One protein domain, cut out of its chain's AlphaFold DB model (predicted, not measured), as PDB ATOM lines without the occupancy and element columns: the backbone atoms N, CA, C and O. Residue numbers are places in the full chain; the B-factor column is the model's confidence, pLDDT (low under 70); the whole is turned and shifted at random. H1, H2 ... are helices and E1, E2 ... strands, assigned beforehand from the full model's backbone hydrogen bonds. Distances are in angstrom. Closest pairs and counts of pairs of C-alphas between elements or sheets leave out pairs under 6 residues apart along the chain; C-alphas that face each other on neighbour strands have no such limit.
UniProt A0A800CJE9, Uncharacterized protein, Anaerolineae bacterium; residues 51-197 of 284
ATOM      1  N   ILE A  51     -34.357 -18.991 -39.159       95.00
ATOM      2  CA  ILE A  51     -35.346 -18.437 -40.077       95.00
ATOM      3  C   ILE A  51     -36.398 -17.741 -39.221       95.00
ATOM      4  O   ILE A  51     -36.819 -18.268 -38.194       95.00
ATOM      5  N   VAL A  52     -36.827 -16.550 -39.627       95.75
ATOM      6  CA  VAL A  52     -37.819 -15.776 -38.877       95.75
ATOM      7  C   VAL A  52     -39.100 -15.640 -39.680       95.75
ATOM      8  O   VAL A  52     -39.126 -15.016 -40.746       95.75
ATOM      9  N   PHE A  53     -40.184 -16.180 -39.133       97.12
ATOM     10  CA  PHE A  53     -41.535 -15.951 -39.628       97.12
ATOM     11  C   PHE A  53     -42.177 -14.871 -38.761       97.12
ATOM     12  O   PHE A  53     -42.540 -15.112 -37.611       97.12
ATOM     13  N   ALA A  54     -42.273 -13.660 -39.301       96.75
ATOM     14  CA  ALA A  54     -42.820 -12.505 -38.597       96.75
ATOM     15  C   ALA A  54     -44.033 -11.953 -39.334       96.75
ATOM     16  O   ALA A  54     -44.124 -12.060 -40.552       96.75
ATOM     17  N   GLY A  55     -44.957 -11.323 -38.631       96.19
ATOM     18  CA  GLY A  55     -46.118 -10.715 -39.266       96.19
ATOM     19  C   GLY A  55     -47.032 -10.044 -38.264       96.19
ATOM     20  O   GLY A  55     -46.661  -9.836 -37.108       96.19
ATOM     21  N   LYS A  56     -48.242  -9.721 -38.717       95.88
ATOM     22  CA  LYS A  56     -49.301  -9.213 -37.845       95.88
ATOM     23  C   LYS A  56     -50.564 -10.057 -37.922       95.88
ATOM     24  O   LYS A  56     -50.953 -10.520 -38.999       95.88
ATOM     25  N   VAL A  57     -51.211 -10.204 -36.772       97.44
ATOM     26  CA  VAL A  57     -52.560 -10.750 -36.661       97.44
ATOM     27  C   VAL A  57     -53.560  -9.608 -36.799       97.44
ATOM     28  O   VAL A  57     -53.491  -8.613 -36.075       97.44
ATOM     29  N   THR A  58     -54.488  -9.737 -37.740       97.44
ATOM     30  CA  THR A  58     -55.493  -8.724 -38.058       97.44
ATOM     31  C   THR A  58     -56.882  -9.323 -38.138       97.44
ATOM     32  O   THR A  58     -57.098 -10.379 -38.732       97.44
ATOM     33  N   ASP A  59     -57.850  -8.601 -37.600       96.62
ATOM     34  CA  ASP A  59     -59.259  -8.873 -37.808       96.62
ATOM     35  C   ASP A  59     -59.614  -8.675 -39.289       96.62
ATOM     36  O   ASP A  59     -59.338  -7.622 -39.866       96.62
ATOM     37  N   LYS A  60     -60.207  -9.695 -39.916       94.88
ATOM     38  CA  LYS A  60     -60.465  -9.698 -41.363       94.88
ATOM     39  C   LYS A  60     -61.517  -8.668 -41.787       94.88
ATOM     40  O   LYS A  60     -61.497  -8.224 -42.932       94.88
ATOM     41  N   GLU A  61     -62.440  -8.313 -40.898       95.56
ATOM     42  CA  GLU A  61     -63.549  -7.408 -41.210       95.56
ATOM     43  C   GLU A  61     -63.163  -5.948 -40.976       95.56
ATOM     44  O   GLU A  61     -63.488  -5.069 -41.772       95.56
ATOM     45  N   THR A  62     -62.453  -5.690 -39.880       95.75
ATOM     46  CA  THR A  62     -62.133  -4.336 -39.415       95.75
ATOM     47  C   THR A  62     -60.714  -3.894 -39.767       95.75
ATOM     48  O   THR A  62     -60.409  -2.706 -39.667       95.75
ATOM     49  N   GLY A  63     -59.825  -4.826 -40.126       94.38
ATOM     50  CA  GLY A  63     -58.395  -4.565 -40.319       94.38
ATOM     51  C   GLY A  63     -57.653  -4.209 -39.025       94.38
ATOM     52  O   GLY A  63     -56.480  -3.824 -39.066       94.38
ATOM     53  N   ARG A  64     -58.316  -4.306 -37.864       95.12
ATOM     54  CA  ARG A  64     -57.713  -3.993 -36.566       95.12
ATOM     55  C   ARG A  64     -56.660  -5.037 -36.224       95.12
ATOM     56  O   ARG A  64     -56.889  -6.226 -36.414       95.12
ATOM     57  N   TRP A  65     -55.532  -4.602 -35.681       95.12
ATOM     58  CA  TRP A  65     -54.482  -5.513 -35.246       95.12
ATOM     59  C   TRP A  65     -54.849  -6.095 -33.881       95.12
ATOM     60  O   TRP A  65     -55.447  -5.414 -33.042       95.12
ATOM     61  N   LEU A  66     -54.558  -7.375 -33.690       96.56
ATOM     62  CA  LEU A  66     -55.108  -8.167 -32.600       96.56
ATOM     63  C   LEU A  66     -53.988  -8.752 -31.738       96.56
ATOM     64  O   LEU A  66     -53.223  -9.570 -32.225       96.56
ATOM     65  N   ASN A  67     -53.915  -8.352 -30.466       96.81
ATOM     66  CA  ASN A  67     -53.050  -8.978 -29.457       96.81
ATOM     67  C   ASN A  67     -53.688 -10.249 -28.884       96.81
ATOM     68  O   ASN A  67     -54.909 -10.390 -28.934       96.81
ATOM     69  N   ASN A  68     -52.871 -11.085 -28.238       96.69
ATOM     70  CA  ASN A  68     -53.273 -12.309 -27.540       96.69
ATOM     71  C   ASN A  68     -53.820 -13.394 -28.485       96.69
ATOM     72  O   ASN A  68     -54.861 -13.990 -28.231       96.69
ATOM     73  N   TYR A  69     -53.124 -13.629 -29.596       96.56
ATOM     74  CA  TYR A  69     -53.373 -14.727 -30.530       96.56
ATOM     75  C   TYR A  69     -52.078 -15.506 -30.712       96.56
ATOM     76  O   TYR A  69     -51.047 -14.909 -31.014       96.56
ATOM     77  N   THR A  70     -52.114 -16.825 -30.568       96.75
ATOM     78  CA  THR A  70     -50.906 -17.639 -30.727       96.75
ATOM     79  C   THR A  70     -50.609 -17.889 -32.200       96.75
ATOM     80  O   THR A  70     -51.419 -18.477 -32.916       96.75
ATOM     81  N   ALA A  71     -49.431 -17.478 -32.658       97.50
ATOM     82  CA  ALA A  71     -48.857 -17.918 -33.922       97.50
ATOM     83  C   ALA A  71     -47.968 -19.139 -33.667       97.50
ATOM     84  O   ALA A  71     -47.062 -19.079 -32.838       97.50
ATOM     85  N   ILE A  72     -48.204 -20.229 -34.393       97.25
ATOM     86  CA  ILE A  72     -47.437 -21.475 -34.305       97.25
ATOM     87  C   ILE A  72     -46.792 -21.748 -35.661       97.25
ATOM     88  O   ILE A  72     -47.438 -21.604 -36.702       97.25
ATOM     89  N   VAL A  73     -45.523 -22.142 -35.652       97.44
ATOM     90  CA  VAL A  73     -44.785 -22.594 -36.827       97.44
ATOM     91  C   VAL A  73     -44.523 -24.087 -36.710       97.44
ATOM     92  O   VAL A  73     -43.965 -24.566 -35.725       97.44
ATOM     93  N   PHE A  74     -44.879 -24.803 -37.765       96.94
ATOM     94  CA  PHE A  74     -44.620 -26.220 -37.945       96.94
ATOM     95  C   PHE A  74     -43.605 -26.425 -39.068       96.94
ATOM     96  O   PHE A  74     -43.624 -25.692 -40.058       96.94
ATOM     97  N   ARG A  75     -42.771 -27.457 -38.952       96.19
ATOM     98  CA  ARG A  75     -41.911 -27.994 -40.009       96.19
ATOM     99  C   ARG A  75     -42.273 -29.452 -40.236       96.19
ATOM    100  O   ARG A  75     -42.193 -30.265 -39.321       96.19
ATOM    101  N   ASN A  76     -42.697 -29.761 -41.459       94.06
ATOM    102  CA  ASN A  76     -43.138 -31.093 -41.877       94.06
ATOM    103  C   ASN A  76     -44.193 -31.693 -40.934       94.06
ATOM    104  O   ASN A  76     -44.157 -32.871 -40.609       94.06
ATOM    105  N   GLY A  77     -45.128 -30.853 -40.478       91.94
ATOM    106  CA  GLY A  77     -46.213 -31.248 -39.579       91.94
ATOM    107  C   GLY A  77     -45.886 -31.145 -38.089       91.94
ATOM    108  O   GLY A  77     -46.816 -31.109 -37.296       91.94
ATOM    109  N   ASN A  78     -44.616 -31.020 -37.699       89.88
ATOM    110  CA  ASN A  78     -44.207 -30.941 -36.293       89.88
ATOM    111  C   ASN A  78     -44.017 -29.494 -35.855       89.88
ATOM    112  O   ASN A  78     -43.390 -28.716 -36.575       89.88
ATOM    113  N   GLU A  79     -44.524 -29.123 -34.688       94.25
ATOM    114  CA  GLU A  79     -44.286 -27.797 -34.131       94.25
ATOM    115  C   GLU A  79     -42.795 -27.557 -33.858       94.25
ATOM    116  O   GLU A  79     -42.107 -28.390 -33.274       94.25
ATOM    117  N   ILE A  80     -42.305 -26.385 -34.264       92.94
ATOM    118  CA  ILE A  80     -40.916 -25.945 -34.062       92.94
ATOM    119  C   ILE A  80     -40.810 -24.557 -33.422       92.94
ATOM    120  O   ILE A  80     -39.711 -24.036 -33.242       92.94
ATOM    121  N   GLY A  81     -41.941 -23.934 -33.089       92.25
ATOM    122  CA  GLY A  81     -41.978 -22.685 -32.344       92.25
ATOM    123  C   GLY A  81     -43.374 -22.087 -32.291       92.25
ATOM    124  O   GLY A  81     -44.150 -22.208 -33.238       92.25
ATOM    125  N   ARG A  82     -43.673 -21.383 -31.202       96.19
ATOM    126  CA  ARG A  82     -44.902 -20.605 -31.038       96.19
ATOM    127  C   ARG A  82     -44.633 -19.296 -30.311       96.19
ATOM    128  O   ARG A  82     -43.648 -19.182 -29.585       96.19
ATOM    129  N   ILE A  83     -45.497 -18.310 -30.514       95.88
ATOM    130  CA  ILE A  83     -45.471 -17.041 -29.783       95.88
ATOM    131  C   ILE A  83     -46.859 -16.402 -29.783       95.88
ATOM    132  O   ILE A  83     -47.583 -16.484 -30.777       95.88
ATOM    133  N   ASP A  84     -47.209 -15.710 -28.705       96.88
ATOM    134  CA  ASP A  84     -48.399 -14.867 -28.686       96.88
ATOM    135  C   ASP A  84     -48.139 -13.531 -29.386       96.88
ATOM    136  O   ASP A  84     -47.127 -12.860 -29.175       96.88
ATOM    137  N   SER A  85     -49.088 -13.126 -30.223       97.12
ATOM    138  CA  SER A  85     -49.093 -11.815 -30.846       97.12
ATOM    139  C   SER A  85     -49.235 -10.737 -29.772       97.12
ATOM    140  O   SER A  85     -50.147 -10.805 -28.942       97.12
ATOM    141  N   GLN A  86     -48.401  -9.710 -29.822       96.06
ATOM    142  CA  GLN A  86     -48.335  -8.685 -28.788       96.06
ATOM    143  C   GLN A  86     -48.081  -7.301 -29.377       96.06
ATOM    144  O   GLN A  86     -47.812  -7.137 -30.569       96.06
ATOM    145  N   ARG A  87     -48.140  -6.286 -28.515       95.44
ATOM    146  CA  ARG A  87     -47.702  -4.947 -28.877       95.44
ATOM    147  C   ARG A  87     -46.187  -4.918 -28.983       95.44
ATOM    148  O   ARG A  87     -45.495  -5.224 -28.016       95.44
ATOM    149  N   GLY A  88     -45.670  -4.487 -30.122       92.50
ATOM    150  CA  GLY A  88     -44.234  -4.378 -30.321       92.50
ATOM    151  C   GLY A  88     -43.869  -3.725 -31.641       92.50
ATOM    152  O   GLY A  88     -44.724  -3.331 -32.431       92.50
ATOM    153  N   GLU A  89     -42.572  -3.611 -31.876       89.12
ATOM    154  CA  GLU A  89     -42.024  -3.154 -33.143       89.12
ATOM    155  C   GLU A  89     -41.178  -4.266 -33.752       89.12
ATOM    156  O   GLU A  89     -40.256  -4.784 -33.127       89.12
ATOM    157  N   TYR A  90     -41.460  -4.590 -35.010       86.06
ATOM    158  CA  TYR A  90     -40.524  -5.343 -35.828       86.06
ATOM    159  C   TYR A  90     -39.778  -4.354 -36.706       86.06
ATOM    160  O   TYR A  90     -40.309  -3.904 -37.719       86.06
ATOM    161  N   LYS A  91     -38.546  -4.006 -36.324       86.50
ATOM    162  CA  LYS A  91     -37.739  -2.951 -36.972       86.50
ATOM    163  C   LYS A  91     -37.654  -3.052 -38.503       86.50
ATOM    164  O   LYS A  91     -37.497  -2.039 -39.175       86.50
ATOM    165  N   TYR A  92     -37.794  -4.250 -39.073       84.81
ATOM    166  CA  TYR A  92     -37.732  -4.460 -40.525       84.81
ATOM    167  C   TYR A  92     -39.084  -4.403 -41.243       84.81
ATOM    168  O   TYR A  92     -39.117  -4.511 -42.470       84.81
ATOM    169  N   SER A  93     -40.194  -4.242 -40.518       80.38
ATOM    170  CA  SER A  93     -41.499  -3.944 -41.122       80.38
ATOM    171  C   SER A  93     -41.586  -2.478 -41.563       80.38
ATOM    172  O   SER A  93     -42.370  -2.154 -42.453       80.38
ATOM    173  N   GLY A  94     -40.786  -1.592 -40.951       83.75
ATOM    174  CA  GLY A  94     -40.823  -0.146 -41.181       83.75
ATOM    175  C   GLY A  94     -42.097   0.532 -40.670       83.75
ATOM    176  O   GLY A  94     -42.337   1.690 -41.000       83.75
ATOM    177  N   GLN A  95     -42.931  -0.177 -39.902       84.44
ATOM    178  CA  GLN A  95     -44.220   0.348 -39.449       84.44
ATOM    179  C   GLN A  95     -44.128   1.026 -38.073       84.44
ATOM    180  O   GLN A  95     -44.974   1.858 -37.766       84.44
ATOM    181  N   GLY A  96     -43.094   0.754 -37.273       89.25
ATOM    182  CA  GLY A  96     -42.996   1.217 -35.885       89.25
ATOM    183  C   GLY A  96     -43.702   0.269 -34.911       89.25
ATOM    184  O   GLY A  96     -43.866  -0.916 -35.206       89.25
ATOM    185  N   VAL A  97     -44.114   0.786 -33.749       90.12
ATOM    186  CA  VAL A  97     -44.789   0.007 -32.694       90.12
ATOM    187  C   VAL A  97     -46.281  -0.156 -32.996       90.12
ATOM    188  O   VAL A  97     -47.002   0.841 -33.053       90.12
ATOM    189  N   HIS A  98     -46.751  -1.401 -33.087       90.69
ATOM    190  CA  HIS A  98     -48.156  -1.765 -33.321       90.69
ATOM    191  C   HIS A  98     -48.576  -2.969 -32.472       90.69
ATOM    192  O   HIS A  98     -47.732  -3.716 -31.985       90.69
ATOM    193  N   ASP A  99     -49.884  -3.142 -32.285       95.00
ATOM    194  CA  ASP A  99     -50.476  -4.349 -31.686       95.00
ATOM    195  C   ASP A  99     -50.411  -5.530 -32.659       95.00
ATOM    196  O   ASP A  99     -50.188  -5.326 -33.834       95.00
ATOM    197  N   GLY A 100     -50.631  -6.760 -32.208       94.44
ATOM    198  CA  GLY A 100     -50.781  -7.957 -33.034       94.44
ATOM    199  C   GLY A 100     -49.522  -8.441 -33.735       94.44
ATOM    200  O   GLY A 100     -49.612  -9.291 -34.619       94.44
ATOM    201  N   LEU A 101     -48.353  -7.935 -33.350       96.19
ATOM    202  CA  LEU A 101     -47.073  -8.375 -33.883       96.19
ATOM    203  C   LEU A 101     -46.722  -9.769 -33.360       96.19
ATOM    204  O   LEU A 101     -46.748  -9.999 -32.153       96.19
ATOM    205  N   PHE A 102     -46.275 -10.654 -34.248       96.56
ATOM    206  CA  PHE A 102     -45.588 -11.891 -33.875       96.56
ATOM    207  C   PHE A 102     -44.276 -12.036 -34.656       96.56
ATOM    208  O   PHE A 102     -44.143 -11.541 -35.779       96.56
ATOM    209  N   ALA A 103     -43.305 -12.733 -34.065       95.94
ATOM    210  CA  ALA A 103     -42.068 -13.138 -34.724       95.94
ATOM    211  C   ALA A 103     -41.588 -14.465 -34.131       95.94
ATOM    212  O   ALA A 103     -41.122 -14.504 -32.994       95.94
ATOM    213  N   VAL A 104     -41.711 -15.546 -34.899       95.50
ATOM    214  CA  VAL A 104     -41.248 -16.877 -34.500       95.50
ATOM    215  C   VAL A 104     -39.880 -17.120 -35.126       95.50
ATOM    216  O   VAL A 104     -39.741 -17.115 -36.352       95.50
ATOM    217  N   TYR A 105     -38.874 -17.306 -34.274       93.38
ATOM    218  CA  TYR A 105     -37.512 -17.661 -34.660       93.38
ATOM    219  C   TYR A 105     -37.397 -19.178 -34.646       93.38
ATOM    220  O   TYR A 105     -37.617 -19.795 -33.607       93.38
ATOM    221  N   VAL A 106     -37.053 -19.771 -35.786       92.56
ATOM    222  CA  VAL A 106     -36.863 -21.216 -35.896       92.56
ATOM    223  C   VAL A 106     -35.418 -21.554 -36.244       92.56
ATOM    224  O   VAL A 106     -34.830 -20.841 -37.061       92.56
ATOM    225  N   PRO A 107     -34.838 -22.627 -35.680       88.50
ATOM    226  CA  PRO A 107     -33.512 -23.097 -36.068       88.50
ATOM    227  C   PRO A 107     -33.421 -23.400 -37.568       88.50
ATOM    228  O   PRO A 107     -34.346 -23.956 -38.173       88.50
ATOM    229  N   ASN A 108     -32.296 -23.030 -38.178       92.06
ATOM    230  CA  ASN A 108     -32.029 -23.269 -39.594       92.06
ATOM    231  C   ASN A 108     -31.116 -24.486 -39.811       92.06
ATOM    232  O   ASN A 108     -30.039 -24.389 -40.402       92.06
ATOM    233  N   ASP A 109     -31.572 -25.649 -39.353       87.06
ATOM    234  CA  ASP A 109     -30.795 -26.900 -39.383       87.06
ATOM    235  C   ASP A 109     -30.430 -27.350 -40.816       87.06
ATOM    236  O   ASP A 109     -29.482 -28.103 -41.025       87.06
ATOM    237  N   TYR A 110     -31.152 -26.845 -41.823       88.75
ATOM    238  CA  TYR A 110     -30.980 -27.190 -43.239       88.75
ATOM    239  C   TYR A 110     -30.150 -26.178 -44.029       88.75
ATOM    240  O   TYR A 110     -30.064 -26.288 -45.258       88.75
ATOM    241  N   GLN A 111     -29.544 -25.203 -43.339       90.50
ATOM    242  CA  GLN A 111     -28.661 -24.197 -43.936       90.50
ATOM    243  C   GLN A 111     -29.346 -23.414 -45.069       90.50
ATOM    244  O   GLN A 111     -28.733 -23.109 -46.091       90.50
ATOM    245  N   LEU A 112     -30.637 -23.110 -44.902       91.62
ATOM    246  CA  LEU A 112     -31.405 -22.330 -45.867       91.62
ATOM    247  C   LEU A 112     -30.890 -20.891 -45.940       91.62
ATOM    248  O   LEU A 112     -30.556 -20.259 -44.933       91.62
ATOM    249  N   THR A 113     -30.884 -20.357 -47.148       91.88
ATOM    250  CA  THR A 113     -30.416 -19.021 -47.506       91.88
ATOM    251  C   THR A 113     -31.540 -18.233 -48.176       91.88
ATOM    252  O   THR A 113     -32.574 -18.776 -48.558       91.88
ATOM    253  N   ALA A 114     -31.344 -16.927 -48.374       91.06
ATOM    254  CA  ALA A 114     -32.304 -16.112 -49.124       91.06
ATOM    255  C   ALA A 114     -32.346 -16.451 -50.629       91.06
ATOM    256  O   ALA A 114     -33.228 -15.961 -51.330       91.06
ATOM    257  N   ALA A 115     -31.381 -17.237 -51.122       90.69
ATOM    258  CA  ALA A 115     -31.317 -17.687 -52.507       90.69
ATOM    259  C   ALA A 115     -32.077 -19.001 -52.744       90.69
ATOM    260  O   ALA A 115     -32.361 -19.323 -53.898       90.69
ATOM    261  N   ASP A 116     -32.400 -19.747 -51.683       93.94
ATOM    262  CA  ASP A 116     -33.227 -20.944 -51.801       93.94
ATOM    263  C   ASP A 116     -34.643 -20.581 -52.257       93.94
ATOM    264  O   ASP A 116     -35.181 -19.514 -51.948       93.94
ATOM    265  N   GLU A 117     -35.254 -21.487 -53.014       96.69
ATOM    266  CA  GLU A 117     -36.608 -21.308 -53.512       96.69
ATOM    267  C   GLU A 117     -37.622 -21.664 -52.420       96.69
ATOM    268  O   GLU A 117     -37.758 -22.823 -52.026       96.69
ATOM    269  N   PHE A 118     -38.362 -20.658 -51.961       97.75
ATOM    270  CA  PHE A 118     -39.551 -20.840 -51.139       97.75
ATOM    271  C   PHE A 118     -40.771 -20.590 -52.019       97.75
ATOM    272  O   PHE A 118     -40.813 -19.609 -52.762       97.75
ATOM    273  N   VAL A 119     -41.785 -21.440 -51.914       97.75
ATOM    274  CA  VAL A 119     -43.042 -21.294 -52.658       97.75
ATOM    275  C   VAL A 119     -44.224 -21.472 -51.722       97.75
ATOM    276  O   VAL A 119     -44.212 -22.328 -50.839       97.75
ATOM    277  N   TYR A 120     -45.270 -20.678 -51.898       97.69
ATOM    278  CA  TYR A 120     -46.550 -20.939 -51.248       97.69
ATOM    279  C   TYR A 120     -47.143 -22.260 -51.759       97.69
ATOM    280  O   TYR A 120     -46.811 -22.726 -52.850       97.69
ATOM    281  N   ALA A 121     -48.081 -22.852 -51.017       93.75
ATOM    282  CA  ALA A 121     -48.818 -24.027 -51.498       93.75
ATOM    283  C   ALA A 121     -49.605 -23.776 -52.802       93.75
ATOM    284  O   ALA A 121     -49.896 -24.724 -53.523       93.75
ATOM    285  N   SER A 122     -49.905 -22.516 -53.137       96.06
ATOM    286  CA  SER A 122     -50.464 -22.118 -54.437       96.06
ATOM    287  C   SER A 122     -49.471 -22.222 -55.604       96.06
ATOM    288  O   SER A 122     -49.876 -22.066 -56.753       96.06
ATOM    289  N   GLY A 123     -48.182 -22.453 -55.331       96.31
ATOM    290  CA  GLY A 123     -47.092 -22.427 -56.308       96.31
ATOM    291  C   GLY A 123     -46.475 -21.042 -56.522       96.31
ATOM    292  O   GLY A 123     -45.506 -20.914 -57.265       96.31
ATOM    293  N   GLU A 124     -47.001 -19.995 -55.881       97.31
ATOM    294  CA  GLU A 124     -46.442 -18.646 -55.992       97.31
ATOM    295  C   GLU A 124     -45.081 -18.542 -55.280       97.31
ATOM    296  O   GLU A 124     -44.963 -18.985 -54.133       97.31
ATOM    297  N   PRO A 125     -44.060 -17.915 -55.895       97.00
ATOM    298  CA  PRO A 125     -42.777 -17.697 -55.238       97.00
ATOM    299  C   PRO A 125     -42.898 -16.830 -53.980       97.00
ATOM    300  O   PRO A 125     -43.566 -15.793 -53.960       97.00
ATOM    301  N   LEU A 126     -42.178 -17.218 -52.931       97.06
ATOM    302  CA  LEU A 126     -42.036 -16.489 -51.679       97.06
ATOM    303  C   LEU A 126     -40.586 -16.025 -51.538       97.06
ATOM    304  O   LEU A 126     -39.663 -16.815 -51.409       97.06
ATOM    305  N   THR A 127     -40.368 -14.713 -51.515       96.12
ATOM    306  CA  THR A 127     -39.023 -14.169 -51.286       96.12
ATOM    307  C   THR A 127     -38.735 -14.028 -49.794       96.12
ATOM    308  O   THR A 127     -39.419 -13.261 -49.102       96.12
ATOM    309  N   MET A 128     -37.705 -14.731 -49.324       95.25
ATOM    310  CA  MET A 128     -37.066 -14.490 -48.029       95.25
ATOM    311  C   MET A 128     -36.127 -13.284 -48.128       95.25
ATOM    312  O   MET A 128     -35.548 -13.012 -49.178       95.25
ATOM    313  N   LYS A 129     -35.986 -12.528 -47.041       93.06
ATOM    314  CA  LYS A 129     -35.167 -11.313 -46.992       93.06
ATOM    315  C   LYS A 129     -34.029 -11.458 -45.991       93.06
ATOM    316  O   LYS A 129     -34.175 -12.125 -44.971       93.06
ATOM    317  N   ILE A 130     -32.930 -10.765 -46.272       89.44
ATOM    318  CA  ILE A 130     -31.848 -10.514 -45.316       89.44
ATOM    319  C   ILE A 130     -32.135  -9.163 -44.652       89.44
ATOM    320  O   ILE A 130     -32.481  -8.209 -45.363       89.44
ATOM    321  N   PRO A 131     -32.042  -9.046 -43.319       86.94
ATOM    322  CA  PRO A 131     -32.279  -7.773 -42.661       86.94
ATOM    323  C   PRO A 131     -31.319  -6.664 -43.144       86.94
ATOM    324  O   PRO A 131     -30.119  -6.911 -43.280       86.94
ATOM    325  N   PRO A 132     -31.805  -5.432 -43.403       82.25
ATOM    326  CA  PRO A 132     -30.961  -4.334 -43.870       82.25
ATOM    327  C   PRO A 132     -29.796  -4.038 -42.922       82.25
ATOM    328  O   PRO A 132     -29.967  -4.007 -41.704       82.25
ATOM    329  N   GLY A 133     -28.620  -3.765 -43.489       79.25
ATOM    330  CA  GLY A 133     -27.417  -3.440 -42.718       79.25
ATOM    331  C   GLY A 133     -26.717  -4.646 -42.084       79.25
ATOM    332  O   GLY A 133     -25.731  -4.451 -41.378       79.25
ATOM    333  N   GLN A 134     -27.187  -5.869 -42.338       70.88
ATOM    334  CA  GLN A 134     -26.449  -7.090 -42.012       70.88
ATOM    335  C   GLN A 134     -25.666  -7.588 -43.231       70.88
ATOM    336  O   GLN A 134     -26.077  -7.359 -44.372       70.88
ATOM    337  N   SER A 135     -24.515  -8.231 -42.999       63.12
ATOM    338  CA  SER A 135     -23.809  -8.942 -44.069       63.12
ATOM    339  C   SER A 135     -24.643 -10.139 -44.539       63.12
ATOM    340  O   SER A 135     -25.612 -10.528 -43.890       63.12
ATOM    341  N   VAL A 136     -24.274 -10.738 -45.674       56.12
ATOM    342  CA  VAL A 136     -24.857 -12.018 -46.121       56.12
ATOM    343  C   VAL A 136     -24.662 -13.146 -45.097       56.12
ATOM    344  O   VAL A 136     -25.428 -14.101 -45.108       56.12
ATOM    345  N   ASP A 137     -23.733 -12.975 -44.154       55.25
ATOM    346  CA  ASP A 137     -23.535 -13.822 -42.968       55.25
ATOM    347  C   ASP A 137     -24.501 -13.463 -41.820       55.25
ATOM    348  O   ASP A 137     -24.219 -13.703 -40.643       55.25
ATOM    349  N   SER A 138     -25.622 -12.801 -42.138       57.84
ATOM    350  CA  SER A 138     -26.656 -12.435 -41.174       57.84
ATOM    351  C   SER A 138     -27.092 -13.652 -40.368       57.84
ATOM    352  O   SER A 138     -27.208 -14.753 -40.902       57.84
ATOM    353  N   GLN A 139     -27.429 -13.440 -39.099       72.50
ATOM    354  CA  GLN A 139     -27.846 -14.527 -38.210       72.50
ATOM    355  C   GLN A 139     -29.166 -15.186 -38.646       72.50
ATOM    356  O   GLN A 139     -29.463 -16.289 -38.205       72.50
ATOM    357  N   TYR A 140     -29.966 -14.553 -39.511       87.62
ATOM    358  CA  TYR A 140     -31.192 -15.155 -40.028       87.62
ATOM    359  C   TYR A 140     -31.680 -14.532 -41.335       87.62
ATOM    360  O   TYR A 140     -31.471 -13.349 -41.608       87.62
ATOM    361  N   ILE A 141     -32.436 -15.326 -42.090       93.19
ATOM    362  CA  ILE A 141     -33.356 -14.833 -43.120       93.19
ATOM    363  C   ILE A 141     -34.759 -14.683 -42.541       93.19
ATOM    364  O   ILE A 141     -35.124 -15.374 -41.590       93.19
ATOM    365  N   TYR A 142     -35.576 -13.801 -43.111       95.12
ATOM    366  CA  TYR A 142     -36.933 -13.585 -42.617       95.12
ATOM    367  C   TYR A 142     -37.974 -13.426 -43.720       95.12
ATOM    368  O   TYR A 142     -37.683 -12.988 -44.836       95.12
ATOM    369  N   LYS A 143     -39.225 -13.711 -43.358       96.25
ATOM    370  CA  LYS A 143     -40.411 -13.326 -44.120       96.25
ATOM    371  C   LYS A 143     -41.357 -12.547 -43.223       96.25
ATOM    372  O   LYS A 143     -41.724 -13.010 -42.149       96.25
ATOM    373  N   TRP A 144     -41.767 -11.376 -43.708       95.62
ATOM    374  CA  TRP A 144     -42.878 -10.618 -43.143       95.62
ATOM    375  C   TRP A 144     -44.197 -11.029 -43.808       95.62
ATOM    376  O   TRP A 144     -44.319 -10.947 -45.037       95.62
ATOM    377  N   PHE A 145     -45.178 -11.436 -43.009       95.25
ATOM    378  CA  PHE A 145     -46.547 -11.712 -43.427       95.25
ATOM    379  C   PHE A 145     -47.422 -10.500 -43.142       95.25
ATOM    380  O   PHE A 145     -47.474 -10.001 -42.020       95.25
ATOM    381  N   GLY A 146     -48.081 -10.032 -44.204       90.44
ATOM    382  CA  GLY A 146     -48.916  -8.842 -44.198       90.44
ATOM    383  C   GLY A 146     -50.064  -8.961 -43.213       90.44
ATOM    384  O   GLY A 146     -49.984  -8.352 -42.171       90.44
ATOM    385  N   GLU A 147     -51.130  -9.685 -43.531       93.88
ATOM    386  CA  GLU A 147     -52.364  -9.697 -42.733       93.88
ATOM    387  C   GLU A 147     -52.809 -11.136 -42.505       93.88
ATOM    388  O   GLU A 147     -53.286 -11.788 -43.434       93.88
ATOM    389  N   LEU A 148     -52.607 -11.648 -41.287       97.31
ATOM    390  CA  LEU A 148     -53.063 -12.982 -40.900       97.31
ATOM    391  C   LEU A 148     -54.283 -12.867 -40.000       97.31
ATOM    392  O   LEU A 148     -54.226 -12.228 -38.959       97.31
ATOM    393  N   SER A 149     -55.390 -13.500 -40.367       97.62
ATOM    394  CA  SER A 149     -56.556 -13.571 -39.489       97.62
ATOM    395  C   SER A 149     -56.453 -14.737 -38.505       97.62
ATOM    396  O   SER A 149     -55.790 -15.730 -38.808       97.62
ATOM    397  N   PRO A 150     -57.162 -14.690 -37.366       97.44
ATOM    398  CA  PRO A 150     -57.382 -15.877 -36.546       97.44
ATOM    399  C   PRO A 150     -57.912 -17.045 -37.394       97.44
ATOM    400  O   PRO A 150     -58.786 -16.855 -38.244       97.44
ATOM    401  N   GLY A 151     -57.350 -18.237 -37.205       95.44
ATOM    402  CA  GLY A 151     -57.613 -19.426 -38.020       95.44
ATOM    403  C   GLY A 151     -56.856 -19.484 -39.352       95.44
ATOM    404  O   GLY A 151     -57.059 -20.429 -40.113       95.44
ATOM    405  N   ALA A 152     -56.003 -18.502 -39.673       97.31
ATOM    406  CA  ALA A 152     -55.176 -18.558 -40.875       97.31
ATOM    407  C   ALA A 152     -54.182 -19.724 -40.806       97.31
ATOM    408  O   ALA A 152     -53.576 -19.965 -39.764       97.31
ATOM    409  N   ILE A 153     -53.993 -20.397 -41.944       97.50
ATOM    410  CA  ILE A 153     -52.991 -21.443 -42.152       97.50
ATOM    411  C   ILE A 153     -52.247 -21.120 -43.446       97.50
ATOM    412  O   ILE A 153     -52.849 -21.075 -44.521       97.50
ATOM    413  N   ILE A 154     -50.941 -20.891 -43.352       97.81
ATOM    414  CA  ILE A 154     -50.065 -20.628 -44.497       97.81
ATOM    415  C   ILE A 154     -49.080 -21.772 -44.624       97.81
ATOM    416  O   ILE A 154     -48.311 -22.017 -43.704       97.81
ATOM    417  N   ARG A 155     -49.059 -22.421 -45.789       97.81
ATOM    418  CA  ARG A 155     -48.087 -23.462 -46.133       97.81
ATOM    419  C   ARG A 155     -47.042 -22.912 -47.102       97.81
ATOM    420  O   ARG A 155     -47.397 -22.290 -48.108       97.81
ATOM    421  N   ILE A 156     -45.773 -23.153 -46.789       98.12
ATOM    422  CA  ILE A 156     -44.598 -22.707 -47.539       98.12
ATOM    423  C   ILE A 156     -43.722 -23.929 -47.778       98.12
ATOM    424  O   ILE A 156     -43.241 -24.536 -46.826       98.12
ATOM    425  N   ASN A 157     -43.499 -24.285 -49.033       97.62
ATOM    426  CA  ASN A 157     -42.621 -25.380 -49.410       97.62
ATOM    427  C   ASN A 157     -41.234 -24.841 -49.768       97.62
ATOM    428  O   ASN A 157     -41.107 -23.760 -50.344       97.62
ATOM    429  N   VAL A 158     -40.210 -25.635 -49.475       97.56
ATOM    430  CA  VAL A 158     -38.825 -25.459 -49.922       97.56
ATOM    431  C   VAL A 158     -38.451 -26.718 -50.709       97.56
ATOM    432  O   VAL A 158     -37.936 -27.682 -50.127       97.56
ATOM    433  N   PRO A 159     -38.770 -26.774 -52.018       94.38
ATOM    434  CA  PRO A 159     -38.726 -28.018 -52.788       94.38
ATOM    435  C   PRO A 159     -37.350 -28.684 -52.792       94.38
ATOM    436  O   PRO A 159     -37.252 -29.894 -52.609       94.38
ATOM    437  N   ALA A 160     -36.282 -27.887 -52.912       92.06
ATOM    438  CA  ALA A 160     -34.903 -28.376 -52.963       92.06
ATOM    439  C   ALA A 160     -34.473 -29.161 -51.711       92.06
ATOM    440  O   ALA A 160     -33.534 -29.952 -51.776       92.06
ATOM    441  N   LYS A 161     -35.146 -28.941 -50.575       91.19
ATOM    442  CA  LYS A 161     -34.861 -29.609 -49.299       91.19
ATOM    443  C   LYS A 161     -35.997 -30.510 -48.818       91.19
ATOM    444  O   LYS A 161     -35.871 -31.098 -47.754       91.19
ATOM    445  N   GLN A 162     -37.090 -30.616 -49.582       92.81
ATOM    446  CA  GLN A 162     -38.293 -31.362 -49.189       92.81
ATOM    447  C   GLN A 162     -38.851 -30.915 -47.824       92.81
ATOM    448  O   GLN A 162     -39.317 -31.722 -47.024       92.81
ATOM    449  N   ILE A 163     -38.795 -29.608 -47.555       94.81
ATOM    450  CA  ILE A 163     -39.315 -29.017 -46.319       94.81
ATOM    451  C   ILE A 163     -40.636 -28.316 -46.618       94.81
ATOM    452  O   ILE A 163     -40.766 -27.615 -47.620       94.81
ATOM    453  N   GLN A 164     -41.594 -28.445 -45.710       97.00
ATOM    454  CA  GLN A 164     -42.791 -27.626 -45.637       97.00
ATOM    455  C   GLN A 164     -42.850 -26.934 -44.278       97.00
ATOM    456  O   GLN A 164     -42.955 -27.583 -43.238       97.00
ATOM    457  N   TYR A 165     -42.853 -25.608 -44.294       97.94
ATOM    458  CA  TYR A 165     -43.239 -24.807 -43.144       97.94
ATOM    459  C   TYR A 165     -44.741 -24.546 -43.177       97.94
ATOM    460  O   TYR A 165     -45.298 -24.232 -44.232       97.94
ATOM    461  N   THR A 166     -45.398 -24.639 -42.024       98.06
ATOM    462  CA  THR A 166     -46.786 -24.198 -41.861       98.06
ATOM    463  C   THR A 166     -46.868 -23.176 -40.743       98.06
ATOM    464  O   THR A 166     -46.382 -23.430 -39.652       98.06
ATOM    465  N   ILE A 167     -47.477 -22.024 -41.002       98.19
ATOM    466  CA  ILE A 167     -47.757 -21.005 -39.990       98.19
ATOM    467  C   ILE A 167     -49.253 -21.037 -39.731       98.19
ATOM    468  O   ILE A 167     -50.032 -20.869 -40.670       98.19
ATOM    469  N   ALA A 168     -49.648 -21.231 -38.481       97.69
ATOM    470  CA  ALA A 168     -51.040 -21.200 -38.066       97.69
ATOM    471  C   ALA A 168     -51.267 -20.127 -37.002       97.69
ATOM    472  O   ALA A 168     -50.406 -19.905 -36.156       97.69
ATOM    473  N   VAL A 169     -52.430 -19.476 -37.036       97.75
ATOM    474  CA  VAL A 169     -52.827 -18.490 -36.022       97.75
ATOM    475  C   VAL A 169     -54.041 -19.008 -35.264       97.75
ATOM    476  O   VAL A 169     -55.125 -19.136 -35.833       97.75
ATOM    477  N   LEU A 170     -53.881 -19.291 -33.976       96.38
ATOM    478  CA  LEU A 170     -54.965 -19.715 -33.096       96.38
ATOM    479  C   LEU A 170     -55.776 -18.509 -32.600       96.38
ATOM    480  O   LEU A 170     -55.218 -17.430 -32.420       96.38
ATOM    481  N   PRO A 171     -57.092 -18.660 -32.355       95.50
ATOM    482  CA  PRO A 171     -57.986 -17.554 -31.999       95.50
ATOM    483  C   PRO A 171     -57.920 -17.124 -30.522       95.50
ATOM    484  O   PRO A 171     -58.877 -16.536 -30.022       95.50
ATOM    485  N   ARG A 172     -56.856 -17.487 -29.803       94.50
ATOM    486  CA  ARG A 172     -56.657 -17.219 -28.371       94.50
ATOM    487  C   ARG A 172     -55.155 -17.249 -28.043       94.50
ATOM    488  O   ARG A 172     -54.411 -17.778 -28.876       94.50
ATOM    489  N   PRO A 173     -54.710 -16.687 -26.905       94.81
ATOM    490  CA  PRO A 173     -53.311 -16.753 -26.491       94.81
ATOM    491  C   PRO A 173     -52.954 -18.143 -25.953       94.81
ATOM    492  O   PRO A 173     -53.843 -18.937 -25.630       94.81
ATOM    493  N   ASP A 174     -51.655 -18.400 -25.803       90.62
ATOM    494  CA  ASP A 174     -51.114 -19.700 -25.400       90.62
ATOM    495  C   ASP A 174     -51.646 -20.082 -24.014       90.62
ATOM    496  O   ASP A 174     -52.161 -21.177 -23.819       90.62
ATOM    497  N   SER A 175     -51.690 -19.113 -23.095       92.50
ATOM    498  CA  SER A 175     -52.214 -19.270 -21.729       92.50
ATOM    499  C   SER A 175     -53.699 -19.651 -21.627       92.50
ATOM    500  O   SER A 175     -54.144 -20.051 -20.551       92.50
ATOM    501  N   GLU A 176     -54.469 -19.534 -22.713       94.19
ATOM    502  CA  GLU A 176     -55.885 -19.927 -22.794       94.19
ATOM    503  C   GLU A 176     -56.111 -21.208 -23.621       94.19
ATOM    504  O   GLU A 176     -57.259 -21.621 -23.857       94.19
ATOM    505  N   LEU A 177     -55.039 -21.841 -24.102       91.44
ATOM    506  CA  LEU A 177     -55.112 -23.177 -24.685       91.44
ATOM    507  C   LEU A 177     -55.409 -24.209 -23.584       91.44
ATOM    508  O   LEU A 177     -55.170 -23.973 -22.400       91.44
ATOM    509  N   SER A 178     -55.983 -25.358 -23.953       91.12
ATOM    510  CA  SER A 178     -56.176 -26.430 -22.971       91.12
ATOM    511  C   SER A 178     -54.823 -26.955 -22.487       91.12
ATOM    512  O   SER A 178     -53.829 -26.886 -23.211       91.12
ATOM    513  N   GLU A 179     -54.794 -27.534 -21.281       89.44
ATOM    514  CA  GLU A 179     -53.583 -28.144 -20.703       89.44
ATOM    515  C   GLU A 179     -52.913 -29.139 -21.662       89.44
ATOM    516  O   GLU A 179     -51.692 -29.265 -21.678       89.44
ATOM    517  N   GLU A 180     -53.711 -29.785 -22.512       88.00
ATOM    518  CA  GLU A 180     -53.256 -30.654 -23.591       88.00
ATOM    519  C   GLU A 180     -52.254 -29.966 -24.532       88.00
ATOM    520  O   GLU A 180     -51.184 -30.505 -24.780       88.00
ATOM    521  N   TYR A 181     -52.557 -28.760 -25.016       88.62
ATOM    522  CA  TYR A 181     -51.722 -28.022 -25.976       88.62
ATOM    523  C   TYR A 181     -50.604 -27.226 -25.303       88.62
ATOM    524  O   TYR A 181     -49.638 -26.851 -25.972       88.62
ATOM    525  N   LEU A 182     -50.764 -26.922 -24.013       87.75
ATOM    526  CA  LEU A 182     -49.765 -26.227 -23.203       87.75
ATOM    527  C   LEU A 182     -48.616 -27.153 -22.802       87.75
ATOM    528  O   LEU A 182     -47.458 -26.747 -22.821       87.75
ATOM    529  N   ASN A 183     -48.941 -28.395 -22.437       85.81
ATOM    530  CA  ASN A 183     -47.975 -29.328 -21.859       85.81
ATOM    531  C   ASN A 183     -47.427 -30.347 -22.861       85.81
ATOM    532  O   ASN A 183     -46.527 -31.105 -22.506       85.81
ATOM    533  N   ASN A 184     -47.950 -30.384 -24.090       85.00
ATOM    534  CA  ASN A 184     -47.516 -31.337 -25.107       85.00
ATOM    535  C   ASN A 184     -47.097 -30.642 -26.409       85.00
ATOM    536  O   ASN A 184     -47.661 -29.600 -26.763       85.00
ATOM    537  N   PRO A 185     -46.162 -31.242 -27.172       87.00
ATOM    538  CA  PRO A 185     -45.892 -30.830 -28.545       87.00
ATOM    539  C   PRO A 185     -47.168 -30.874 -29.385       87.00
ATOM    540  O   PRO A 185     -47.998 -31.767 -29.199       87.00
ATOM    541  N   THR A 186     -47.319 -29.957 -30.340       91.62
ATOM    542  CA  THR A 186     -48.428 -30.023 -31.299       91.62
ATOM    543  C   THR A 186     -47.964 -30.481 -32.674       91.62
ATOM    544  O   THR A 186     -46.830 -30.250 -33.101       91.62
ATOM    545  N   ILE A 187     -48.872 -31.138 -33.386       92.50
ATOM    546  CA  ILE A 187     -48.738 -31.477 -34.798       92.50
ATOM    547  C   ILE A 187     -49.840 -30.797 -35.592       92.50
ATOM    548  O   ILE A 187     -50.917 -30.515 -35.068       92.50
ATOM    549  N   ILE A 188     -49.584 -30.567 -36.874       94.00
ATOM    550  CA  ILE A 188     -50.594 -30.152 -37.842       94.00
ATOM    551  C   ILE A 188     -50.738 -31.219 -38.921       94.00
ATOM    552  O   ILE A 188     -49.761 -31.620 -39.557       94.00
ATOM    553  N   ASP A 189     -51.966 -31.684 -39.129       88.88
ATOM    554  CA  ASP A 189     -52.251 -32.696 -40.142       88.88
ATOM    555  C   ASP A 189     -52.362 -32.098 -41.563       88.88
ATOM    556  O   ASP A 189     -52.276 -30.886 -41.812       88.88
ATOM    557  N   GLU A 190     -52.556 -32.967 -42.551       87.19
ATOM    558  CA  GLU A 190     -52.745 -32.576 -43.954       87.19
ATOM    559  C   GLU A 190     -54.008 -31.731 -44.192       87.19
ATOM    560  O   GLU A 190     -54.032 -30.901 -45.102       87.19
ATOM    561  N   ASN A 191     -55.007 -31.838 -43.314       89.12
ATOM    562  CA  ASN A 191     -56.227 -31.032 -43.343       89.12
ATOM    563  C   ASN A 191     -56.069 -29.689 -42.608       89.12
ATOM    564  O   ASN A 191     -57.010 -28.895 -42.563       89.12
ATOM    565  N   GLY A 192     -54.888 -29.413 -42.044       90.50
ATOM    566  CA  GLY A 192     -54.612 -28.196 -41.286       90.50
ATOM    567  C   GLY A 192     -55.182 -28.211 -39.867       90.50
ATOM    568  O   GLY A 192     -55.289 -27.155 -39.244       90.50
ATOM    569  N   ARG A 193     -55.574 -29.375 -39.341       92.88
ATOM    570  CA  ARG A 193     -56.025 -29.493 -37.951       92.88
ATOM    571  C   ARG A 193     -54.805 -29.621 -37.058       92.88
ATOM    572  O   ARG A 193     -53.947 -30.467 -37.299       92.88
ATOM    573  N   ILE A 194     -54.756 -28.785 -36.032       92.75
ATOM    574  CA  ILE A 194     -53.711 -28.831 -35.013       92.75
ATOM    575  C   ILE A 194     -54.183 -29.766 -33.907       92.75
ATOM    576  O   ILE A 194     -55.337 -29.675 -33.486       92.75
ATOM    577  N   GLN A 195     -53.309 -30.667 -33.477       91.44
ATOM    578  CA  GLN A 195     -53.571 -31.652 -32.433       91.44
ATOM    579  C   GLN A 195     -52.384 -31.666 -31.475       91.44
ATOM    580  O   GLN A 195     -51.240 -31.552 -31.913       91.44
ATOM    581  N   ALA A 196     -52.638 -31.797 -30.180       89.44
ATOM    582  CA  ALA A 196     -51.581 -32.054 -29.218       89.44
ATOM    583  C   ALA A 196     -51.192 -33.540 -29.265       89.44
ATOM    584  O   ALA A 196     -52.048 -34.419 -29.387       89.44
ATOM    585  N   ILE A 197     -49.894 -33.832 -29.192       84.56
ATOM    586  CA  ILE A 197     -49.398 -35.202 -29.079       84.56
ATOM    587  C   ILE A 197     -49.517 -35.599 -27.614       84.56
ATOM    588  O   ILE A 197     -48.650 -35.286 -26.804       84.56
TER     589      ILE A 197
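This is residues 51 to 197 of the 284 residues of an uncharacterized protein of Anaerolineae bacterium (UniProt A0A800CJE9). What is seen first? Two strongly twisted sheets lie face to face as a sandwich, E3 E2 E9 E8 E6 and E4 E5 E1 E7. At one end the small hairpin of E10 and E11 packs on E2 and E3, with the short helix H1 beside E11. What is it made of? The printed part has 147 residues with eleven named strands and one named helix, in the order E1 to E9, H1, E10, E11; it is mostly strand, with 71 residues, under half, in named elements. How large is it? It is compact and rounded, with a radius of gyration of the C-alphas of 15.0 A and spans of 41 by 35 by 27 A.

How is the larger sheet built? It runs E3, residues 78 to 84, E2, residues 70 to 75, E9, residues 163 to 169, E8, residues 153 to 158, and E6, residues 118 to 120, with neighbours antiparallel. Within hydrogen-bond range are N 73 and O 81 at 2.8 A, N 72 and O 168 at 2.8 A, N 156 and O 165 at 2.8 A, and N 119 and O 157 at 2.9 A. And the smaller sheet? It is mixed: E4, residues 86 to 89, and E5, residues 97 to 107, are an antiparallel hairpin, E1, residues 51 to 57, is antiparallel to E5, and E7, residues 140 to 148, is parallel to E1 at 19 degrees. N 88 and O 98 at 2.9 A, N 53 and O 104 at 3.0 A, and N 54 and O 143 at 3.0 A are within hydrogen-bond range. How do the sheets meet? The parts that face each other are 9.9 A centre to centre, with the strands of the one at 26 degrees to those of the other; the closest C-alphas of E3 and E5 are those of Gly 81 and Val 104, 6.2 A. What lies beyond them? E10, residues 186 to 188, and E11, residues 194 to 196, form an antiparallel hairpin, with N 187 and O 195 at 2.8 A; the closest C-alphas of E3 and E10 are those of Asn 78 and Ile 187, 4.8 A. H1, residues 179 to 183, is on neither sheet; its closest C-alpha pair with E11 is Tyr 181 and Ala 196, 5.2 A, and its O i to N i+4 pair is within hydrogen-bond range.

Where are the ends? E1 begins at C-alpha 51 at (-35.346, -18.437, -40.077), and E11 ends at C-alpha 196 at (-51.581, -32.054, -29.218). Which strands are longest? E5 spans 25.9 A, E7 22.0 A and E9 20.0 A; E5 bends by 84 degrees at residue 100, C-alpha at (-50.781, -7.957, -33.034).

What is farthest apart? The C-alphas of Ser 135 and Glu 179 are 42.4 A apart, and the printed part has no cut. Which links are long? Those from E1 to E2, 12 residues, and from E6 to E7, 19 residues. Where is confidence low? The mean pLDDT of the printed part is 92.1; residues 135 to 138 are under 70.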